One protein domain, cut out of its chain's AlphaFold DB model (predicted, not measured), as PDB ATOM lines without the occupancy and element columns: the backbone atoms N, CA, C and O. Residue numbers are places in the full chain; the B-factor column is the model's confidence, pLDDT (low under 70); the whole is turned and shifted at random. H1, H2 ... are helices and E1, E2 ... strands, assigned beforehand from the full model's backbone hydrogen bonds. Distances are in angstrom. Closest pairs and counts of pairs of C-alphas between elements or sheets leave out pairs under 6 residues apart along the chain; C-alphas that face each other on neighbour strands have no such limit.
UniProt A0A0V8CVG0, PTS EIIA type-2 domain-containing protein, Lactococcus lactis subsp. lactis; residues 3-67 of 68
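Overview. This is residues 3 to 67 of the 68 residues of the protein "PTS EIIA type-2 domain-containing protein" of Lactococcus lactis subsp. lactis (UniProt A0A0V8CVG0). An open, loosely packed frame: the strand hairpin E1 E2 makes one end, the chain runs out from it through residues 20 to 28 and folds back as the long helix H1, and the helical hairpin H2 H3 follows at a corner beyond H1. H2 lies by the strand hairpin, while residues 25 to 31, of which 29 to 31 belong to H1, stick out at the far end. The printed part has 65 residues, with two named strands and then three named helices, an antiparallel sheet in the order E1 - E2, and a mixed class. It is only just loose, close to compact, with a radius of gyration of the C-alphas of 13.3 A and spans of 37 by 31 by 19 A.

Arrangement. Look first at E1, residues 3 to 9, and E2, residues 15 to 19, antiparallel at 135 degrees, with N 4 and O 17 at 2.8 A, within hydrogen-bond range. From E1, look to H2, residues 46 to 54: their closest C-alphas, of Pro 5 and Ile 53, are 5.7 A apart. H2 touches H3, residues 58 to 66, opposite ways at a shallow tilt of 15 degrees, closest at the C-alphas of Lys 48 and Ile 64, 6.5 A. H1, residues 29 to 44, only just touches H3, with 3 pairs of C-alphas within 8 A, the closest Thr 38 and Phe 65 at 6.5 A. Every O i to N i+4 pair is within hydrogen-bond range in H2 and H3, and 9 of 12 in H1.

Along the chain. Find C-alpha 3 at (116.979, 137.375, 138.499); from there E1 runs 13.3 A, and E2 is 11.0 A long. H1 runs 22.8 A from C-alpha 29 at (97.214, 127.218, 124.921), H2 12.1 A, and H3 12.0 A to C-alpha 66 at (105.479, 124.370, 142.701).

Size, cuts and confidence. The farthest C-alphas, of Arg 6 and Asn 27, are 36.7 A apart. The printed part has no cut and no long link; residue 67 alone is under pLDDT 70.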
ATOM      1  N   VAL A   3     117.091 136.523 137.302       90.94
ATOM      2  CA  VAL A   3     116.979 137.375 138.499       90.94
ATOM      3  C   VAL A   3     118.073 138.430 138.424       90.94
ATOM      4  O   VAL A   3     119.254 138.092 138.344       90.94
ATOM      5  N   VAL A   4     117.688 139.700 138.478       92.31
ATOM      6  CA  VAL A   4     118.595 140.849 138.473       92.31
ATOM      7  C   VAL A   4     118.331 141.659 139.747       92.31
ATOM      8  O   VAL A   4     117.507 142.569 139.736       92.31
ATOM      9  N   PRO A   5     118.993 141.356 140.883       88.19
ATOM     10  CA  PRO A   5     118.668 141.969 142.177       88.19
ATOM     11  C   PRO A   5     118.770 143.499 142.202       88.19
ATOM     12  O   PRO A   5     117.973 144.172 142.855       88.19
ATOM     13  N   ARG A   6     119.746 144.051 141.471       90.62
ATOM     14  CA  ARG A   6     119.942 145.504 141.323       90.62
ATOM     15  C   ARG A   6     118.981 146.140 140.314       90.62
ATOM     16  O   ARG A   6     118.878 147.361 140.265       90.62
ATOM     17  N   GLY A   7     118.253 145.303 139.585       91.12
ATOM     18  CA  GLY A   7     117.419 145.677 138.464       91.12
ATOM     19  C   GLY A   7     118.219 145.972 137.191       91.12
ATOM     20  O   GLY A   7     119.436 146.166 137.223       91.12
ATOM     21  N   LEU A   8     117.514 145.910 136.069       93.38
ATOM     22  CA  LEU A   8     117.948 146.283 134.733       93.38
ATOM     23  C   LEU A   8     117.005 147.384 134.237       93.38
ATOM     24  O   LEU A   8     115.787 147.211 134.306       93.38
ATOM     25  N   GLU A   9     117.554 148.470 133.700       94.88
ATOM     26  CA  GLU A   9     116.766 149.469 132.972       94.88
ATOM     27  C   GLU A   9     116.137 148.801 131.743       94.88
ATOM     28  O   GLU A   9     116.828 148.428 130.795       94.88
ATOM     29  N   TRP A  10     114.829 148.566 131.815       92.56
ATOM     30  CA  TRP A  10     114.061 147.913 130.758       92.56
ATOM     31  C   TRP A  10     113.511 148.936 129.762       92.56
ATOM     32  O   TRP A  10     113.499 148.697 128.558       92.56
ATOM     33  N   ASP A  11     113.099 150.090 130.282       93.19
ATOM     34  CA  ASP A  11     112.722 151.295 129.546       93.19
ATOM     35  C   ASP A  11     113.018 152.534 130.420       93.19
ATOM     36  O   ASP A  11     113.659 152.418 131.466       93.19
ATOM     37  N   GLU A  12     112.565 153.720 130.001       91.06
ATOM     38  CA  GLU A  12     112.831 154.992 130.694       91.06
ATOM     39  C   GLU A  12     112.306 155.056 132.141       91.06
ATOM     40  O   GLU A  12     112.783 155.876 132.925       91.06
ATOM     41  N   ILE A  13     111.323 154.226 132.508       91.81
ATOM     42  CA  ILE A  13     110.660 154.271 133.822       91.81
ATOM     43  C   ILE A  13     110.697 152.933 134.572       91.81
ATOM     44  O   ILE A  13     110.413 152.890 135.772       91.81
ATOM     45  N   THR A  14     111.057 151.842 133.898       92.69
ATOM     46  CA  THR A  14     110.977 150.482 134.425       92.69
ATOM     47  C   THR A  14     112.360 149.947 134.773       92.69
ATOM     48  O   THR A  14     113.186 149.678 133.903       92.69
ATOM     49  N   ASN A  15     112.580 149.687 136.063       93.56
ATOM     50  CA  ASN A  15     113.740 148.944 136.549       93.56
ATOM     51  C   ASN A  15     113.353 147.483 136.847       93.56
ATOM     52  O   ASN A  15     112.871 147.159 137.938       93.56
ATOM     53  N   ALA A  16     113.531 146.596 135.868       93.38
ATOM     54  CA  ALA A  16     113.084 145.209 135.929       93.38
ATOM     55  C   ALA A  16     114.037 144.329 136.754       93.38
ATOM     56  O   ALA A  16     115.230 144.245 136.472       93.38
ATOM     57  N   LYS A  17     113.504 143.618 137.756       93.69
ATOM     58  CA  LYS A  17     114.281 142.697 138.613       93.69
ATOM     59  C   LYS A  17     114.109 141.221 138.264       93.69
ATOM     60  O   LYS A  17     114.973 140.410 138.590       93.69
ATOM     61  N   PHE A  18     113.012 140.872 137.602       93.19
ATOM     62  CA  PHE A  18     112.697 139.505 137.200       93.19
ATOM     63  C   PHE A  18     112.283 139.500 135.738       93.19
ATOM     64  O   PHE A  18     111.437 140.293 135.334       93.19
ATOM     65  N   ILE A  19     112.881 138.606 134.952       91.75
ATOM     66  CA  ILE A  19     112.571 138.461 133.529       91.75
ATOM     67  C   ILE A  19     112.164 137.012 133.275       91.75
ATOM     68  O   ILE A  19     112.953 136.075 133.459       91.75
ATOM     69  N   PHE A  20     110.922 136.839 132.831       90.12
ATOM     70  CA  PHE A  20     110.369 135.565 132.397       90.12
ATOM     71  C   PHE A  20     110.350 135.532 130.872       90.12
ATOM     72  O   PHE A  20     109.826 136.435 130.230       90.12
ATOM     73  N   LEU A  21     110.942 134.486 130.299       89.38
ATOM     74  CA  LEU A  21     110.895 134.214 128.869       89.38
ATOM     75  C   LEU A  21     110.186 132.879 128.691       89.38
ATOM     76  O   LEU A  21     110.645 131.869 129.226       89.38
ATOM     77  N   LEU A  22     109.080 132.902 127.956       85.88
ATOM     78  CA  LEU A  22     108.275 131.731 127.637       85.88
ATOM     79  C   LEU A  22     108.318 131.521 126.124       85.88
ATOM     80  O   LEU A  22     108.046 132.444 125.360       85.88
ATOM     81  N   ALA A  23     108.665 130.310 125.698       87.31
ATOM     82  CA  ALA A  23     108.576 129.882 124.308       87.31
ATOM     83  C   ALA A  23     107.545 128.755 124.248       87.31
ATOM     84  O   ALA A  23     107.767 127.694 124.826       87.31
ATOM     85  N   ILE A  24     106.406 129.021 123.613       83.75
ATOM     86  CA  ILE A  24     105.216 128.160 123.651       83.75
ATOM     87  C   ILE A  24     104.785 127.875 122.216       83.75
ATOM     88  O   ILE A  24     104.853 128.768 121.362       83.75
ATOM     89  N   LYS A  25     104.344 126.646 121.928       85.56
ATOM     90  CA  LYS A  25     103.765 126.324 120.620       85.56
ATOM     91  C   LYS A  25     102.295 126.717 120.580       85.56
ATOM     92  O   LYS A  25     101.581 126.680 121.575       85.56
ATOM     93  N   SER A  26     101.802 127.041 119.389       79.69
ATOM     94  CA  SER A  26     100.424 127.511 119.195       79.69
ATOM     95  C   SER A  26      99.339 126.512 119.621       79.69
ATOM     96  O   SER A  26      98.184 126.903 119.746       79.69
ATOM     97  N   ASN A  27      99.673 125.234 119.811       81.62
ATOM     98  CA  ASN A  27      98.751 124.180 120.232       81.62
ATOM     99  C   ASN A  27      98.763 123.898 121.749       81.62
ATOM    100  O   ASN A  27      98.046 123.004 122.181       81.62
ATOM    101  N   GLU A  28      99.537 124.639 122.547       80.12
ATOM    102  CA  GLU A  28      99.731 124.416 123.998       80.12
ATOM    103  C   GLU A  28      99.008 125.490 124.849       80.12
ATOM    104  O   GLU A  28      99.420 125.840 125.951       80.12
ATOM    105  N   VAL A  29      97.913 126.057 124.326       76.06
ATOM    106  CA  VAL A  29      97.214 127.218 124.921       76.06
ATOM    107  C   VAL A  29      96.572 126.906 126.280       76.06
ATOM    108  O   VAL A  29      96.490 127.788 127.130       76.06
ATOM    109  N   GLU A  30      96.124 125.673 126.506       77.38
ATOM    110  CA  GLU A  30      95.497 125.273 127.775       77.38
ATOM    111  C   GLU A  30      96.530 125.165 128.909       77.38
ATOM    112  O   GLU A  30      96.313 125.675 130.006       77.38
ATOM    113  N   GLU A  31      97.714 124.616 128.619       78.00
ATOM    114  CA  GLU A  31      98.833 124.532 129.570       78.00
ATOM    115  C   GLU A  31      99.354 125.919 129.972       78.00
ATOM    116  O   GLU A  31      99.844 126.125 131.085       78.00
ATOM    117  N   LEU A  32      99.193 126.898 129.081       84.44
ATOM    118  CA  LEU A  32      99.636 128.265 129.286       84.44
ATOM    119  C   LEU A  32      98.839 129.006 130.375       84.44
ATOM    120  O   LEU A  32      99.410 129.861 131.052       84.44
ATOM    121  N   GLN A  33      97.560 128.678 130.588       84.62
ATOM    122  CA  GLN A  33      96.746 129.330 131.627       84.62
ATOM    123  C   GLN A  33      97.323 129.089 133.027       84.62
ATOM    124  O   GLN A  33      97.573 130.042 133.760       84.62
ATOM    125  N   ASN A  34      97.670 127.839 133.343       84.00
ATOM    126  CA  ASN A  34      98.268 127.481 134.633       84.00
ATOM    127  C   ASN A  34      99.620 128.182 134.865       84.00
ATOM    128  O   ASN A  34      99.940 128.609 135.978       84.00
ATOM    129  N   VAL A  35     100.423 128.318 133.804       86.75
ATOM    130  CA  VAL A  35     101.696 129.051 133.859       86.75
ATOM    131  C   VAL A  35     101.447 130.533 134.147       86.75
ATOM    132  O   VAL A  35     102.139 131.106 134.988       86.75
ATOM    133  N   TYR A  36     100.454 131.152 133.501       87.75
ATOM    134  CA  TYR A  36     100.096 132.546 133.767       87.75
ATOM    135  C   TYR A  36      99.601 132.771 135.192       87.75
ATOM    136  O   TYR A  36     100.051 133.729 135.815       87.75
ATOM    137  N   ASP A  37      98.746 131.898 135.724       89.62
ATOM    138  CA  ASP A  37      98.227 132.031 137.091       89.62
ATOM    139  C   ASP A  37      99.357 131.980 138.126       89.62
ATOM    140  O   ASP A  37      99.427 132.812 139.032       89.62
ATOM    141  N   THR A  38     100.312 131.068 137.932       89.81
ATOM    142  CA  THR A  38     101.477 130.941 138.820       89.81
ATOM    143  C   THR A  38     102.400 132.163 138.715       89.81
ATOM    144  O   THR A  38     102.927 132.655 139.715       89.81
ATOM    145  N   LEU A  39     102.599 132.695 137.504       92.06
ATOM    146  CA  LEU A  39     103.361 133.931 137.306       92.06
ATOM    147  C   LEU A  39     102.654 135.138 137.932       92.06
ATOM    148  O   LEU A  39     103.325 135.987 138.517       92.06
ATOM    149  N   LEU A  40     101.324 135.210 137.831       92.38
ATOM    150  CA  LEU A  40     100.514 136.284 138.400       92.38
ATOM    151  C   LEU A  40     100.603 136.300 139.932       92.38
ATOM    152  O   LEU A  40     100.818 137.353 140.539       92.38
ATOM    153  N   ASP A  41     100.506 135.133 140.559       93.19
ATOM    154  CA  ASP A  41     100.710 134.974 141.997       93.19
ATOM    155  C   ASP A  41     102.129 135.412 142.423       93.19
ATOM    156  O   ASP A  41     102.299 136.176 143.378       93.19
ATOM    157  N   PHE A  42     103.163 135.055 141.653       94.31
ATOM    158  CA  PHE A  42     104.523 135.515 141.933       94.31
ATOM    159  C   PHE A  42     104.674 137.046 141.845       94.31
ATOM    160  O   PHE A  42     105.227 137.666 142.759       94.31
ATOM    161  N   ILE A  43     104.196 137.685 140.768       91.56
ATOM    162  CA  ILE A  43     104.374 139.140 140.573       91.56
ATOM    163  C   ILE A  43     103.555 139.980 141.560       91.56
ATOM    164  O   ILE A  43     103.881 141.147 141.779       91.56
ATOM    165  N   THR A  44     102.522 139.401 142.170       93.56
ATOM    166  CA  THR A  44     101.706 140.068 143.195       93.56
ATOM    167  C   THR A  44     102.206 139.811 144.619       93.56
ATOM    168  O   THR A  44     101.869 140.567 145.531       93.56
ATOM    169  N   SER A  45     103.060 138.803 144.826       95.38
ATOM    170  CA  SER A  45     103.624 138.468 146.134       95.38
ATOM    171  C   SER A  45     105.011 139.082 146.361       95.38
ATOM    172  O   SER A  45     106.034 138.573 145.890       95.38
ATOM    173  N   ASN A  46     105.066 140.144 147.171       94.75
ATOM    174  CA  ASN A  46     106.332 140.746 147.610       94.75
ATOM    175  C   ASN A  46     107.217 139.743 148.370       94.75
ATOM    176  O   ASN A  46     108.428 139.729 148.165       94.75
ATOM    177  N   ASP A  47     106.627 138.867 149.188       95.44
ATOM    178  CA  ASP A  47     107.372 137.873 149.973       95.44
ATOM    179  C   ASP A  47     108.086 136.856 149.074       95.44
ATOM    180  O   ASP A  47     109.270 136.560 149.274       95.44
ATOM    181  N   LYS A  48     107.396 136.351 148.039       94.75
ATOM    182  CA  LYS A  48     107.990 135.431 147.055       94.75
ATOM    183  C   LYS A  48     109.118 136.116 146.280       94.75
ATOM    184  O   LYS A  48     110.189 135.530 146.101       94.75
ATOM    185  N   GLN A  49     108.925 137.374 145.884       94.44
ATOM    186  CA  GLN A  49     109.950 138.168 145.198       94.44
ATOM    187  C   GLN A  49     111.173 138.433 146.085       94.44
ATOM    188  O   GLN A  49     112.310 138.220 145.656       94.44
ATOM    189  N   GLU A  50     110.972 138.853 147.334       94.56
ATOM    190  CA  GLU A  50     112.062 139.080 148.282       94.56
ATOM    191  C   GLU A  50     112.835 137.800 148.590       94.56
ATOM    192  O   GLU A  50     114.068 137.826 148.634       94.56
ATOM    193  N   SER A  51     112.130 136.681 148.782       94.50
ATOM    194  CA  SER A  51     112.752 135.371 148.979       94.50
ATOM    195  C   SER A  51     113.683 135.032 147.815       94.50
ATOM    196  O   SER A  51     114.842 134.666 148.025       94.50
ATOM    197  N   LEU A  52     113.215 135.218 146.578       93.25
ATOM    198  CA  LEU A  52     113.991 134.899 145.382       93.25
ATOM    199  C   LEU A  52     115.190 135.837 145.176       93.25
ATOM    200  O   LEU A  52     116.238 135.390 144.708       93.25
ATOM    201  N   ILE A  53     115.077 137.111 145.564       93.62
ATOM    202  CA  ILE A  53     116.198 138.070 145.556       93.62
ATOM    203  C   ILE A  53     117.256 137.692 146.596       93.62
ATOM    204  O   ILE A  53     118.448 137.725 146.297       93.62
ATOM    205  N   LYS A  54     116.838 137.341 147.819       92.94
ATOM    206  CA  LYS A  54     117.755 136.973 148.911       92.94
ATOM    207  C   LYS A  54     118.433 135.629 148.648       92.94
ATOM    208  O   LYS A  54     119.573 135.431 149.059       92.94
ATOM    209  N   ASN A  55     117.742 134.716 147.968       92.19
ATOM    210  CA  ASN A  55     118.228 133.371 147.695       92.19
ATOM    211  C   ASN A  55     117.922 132.938 146.251       92.19
ATOM    212  O   ASN A  55     117.004 132.161 145.990       92.19
ATOM    213  N   SER A  56     118.711 133.450 145.303       89.44
ATOM    214  CA  SER A  56     118.535 133.234 143.858       89.44
ATOM    215  C   SER A  56     119.098 131.891 143.375       89.44
ATOM    216  O   SER A  56     119.911 131.841 142.454       89.44
ATOM    217  N   ASN A  57     118.692 130.790 144.008       90.38
ATOM    218  CA  ASN A  57     119.068 129.441 143.588       90.38
ATOM    219  C   ASN A  57     117.871 128.668 143.014       90.38
ATOM    220  O   ASN A  57     116.711 129.007 143.255       90.38
ATOM    221  N   TYR A  58     118.169 127.606 142.264       89.62
ATOM    222  CA  TYR A  58     117.163 126.790 141.583       89.62
ATOM    223  C   TYR A  58     116.140 126.151 142.534       89.62
ATOM    224  O   TYR A  58     114.958 126.113 142.216       89.62
ATOM    225  N   ASN A  59     116.561 125.690 143.712       92.50
ATOM    226  CA  ASN A  59     115.657 125.037 144.662       92.50
ATOM    227  C   ASN A  59     114.653 126.030 145.254       92.50
ATOM    228  O   ASN A  59     113.483 125.701 145.413       92.50
ATOM    229  N   ASN A  60     115.096 127.255 145.557       92.44
ATOM    230  CA  ASN A  60     114.195 128.300 146.033       92.44
ATOM    231  C   ASN A  60     113.201 128.713 144.941       92.44
ATOM    232  O   ASN A  60     112.016 128.866 145.217       92.44
ATOM    233  N   LEU A  61     113.672 128.821 143.694       91.62
ATOM    234  CA  LEU A  61     112.802 129.040 142.543       91.62
ATOM    235  C   LEU A  61     111.747 127.932 142.431       91.62
ATOM    236  O   LEU A  61     110.563 128.232 142.353       91.62
ATOM    237  N   LEU A  62     112.160 126.665 142.469       91.94
ATOM    238  CA  LEU A  62     111.241 125.534 142.377       91.94
ATOM    239  C   LEU A  62     110.176 125.601 143.479       91.94
ATOM    240  O   LEU A  62     108.992 125.571 143.174       91.94
ATOM    241  N   ASN A  63     110.585 125.814 144.733       91.75
ATOM    242  CA  ASN A  63     109.661 125.924 145.864       91.75
ATOM    243  C   ASN A  63     108.610 127.029 145.677       91.75
ATOM    244  O   ASN A  63     107.458 126.831 146.042       91.75
ATOM    245  N   ILE A  64     108.991 128.176 145.113       91.31
ATOM    246  CA  ILE A  64     108.074 129.299 144.872       91.31
ATOM    247  C   ILE A  64     107.012 128.948 143.820       91.31
ATOM    248  O   ILE A  64     105.865 129.363 143.965       91.31
ATOM    249  N   PHE A  65     107.393 128.203 142.778       89.12
ATOM    250  CA  PHE A  65     106.552 127.939 141.605       89.12
ATOM    251  C   PHE A  65     105.845 126.572 141.622       89.12
ATOM    252  O   PHE A  65     105.049 126.304 140.728       89.12
ATOM    253  N   THR A  66     106.121 125.697 142.597       85.56
ATOM    254  CA  THR A  66     105.479 124.370 142.701       85.56
ATOM    255  C   THR A  66     104.673 124.158 143.979       85.56
ATOM    256  O   THR A  66     104.098 123.085 144.154       85.56
ATOM    257  N   GLN A  67     104.669 125.117 144.905       67.31
ATOM    258  CA  GLN A  67     103.802 125.051 146.080       67.31
ATOM    259  C   GLN A  67     102.455 125.698 145.749       67.31
ATOM    260  O   GLN A  67     102.363 126.922 145.686       67.31
TER     261      GLN A  67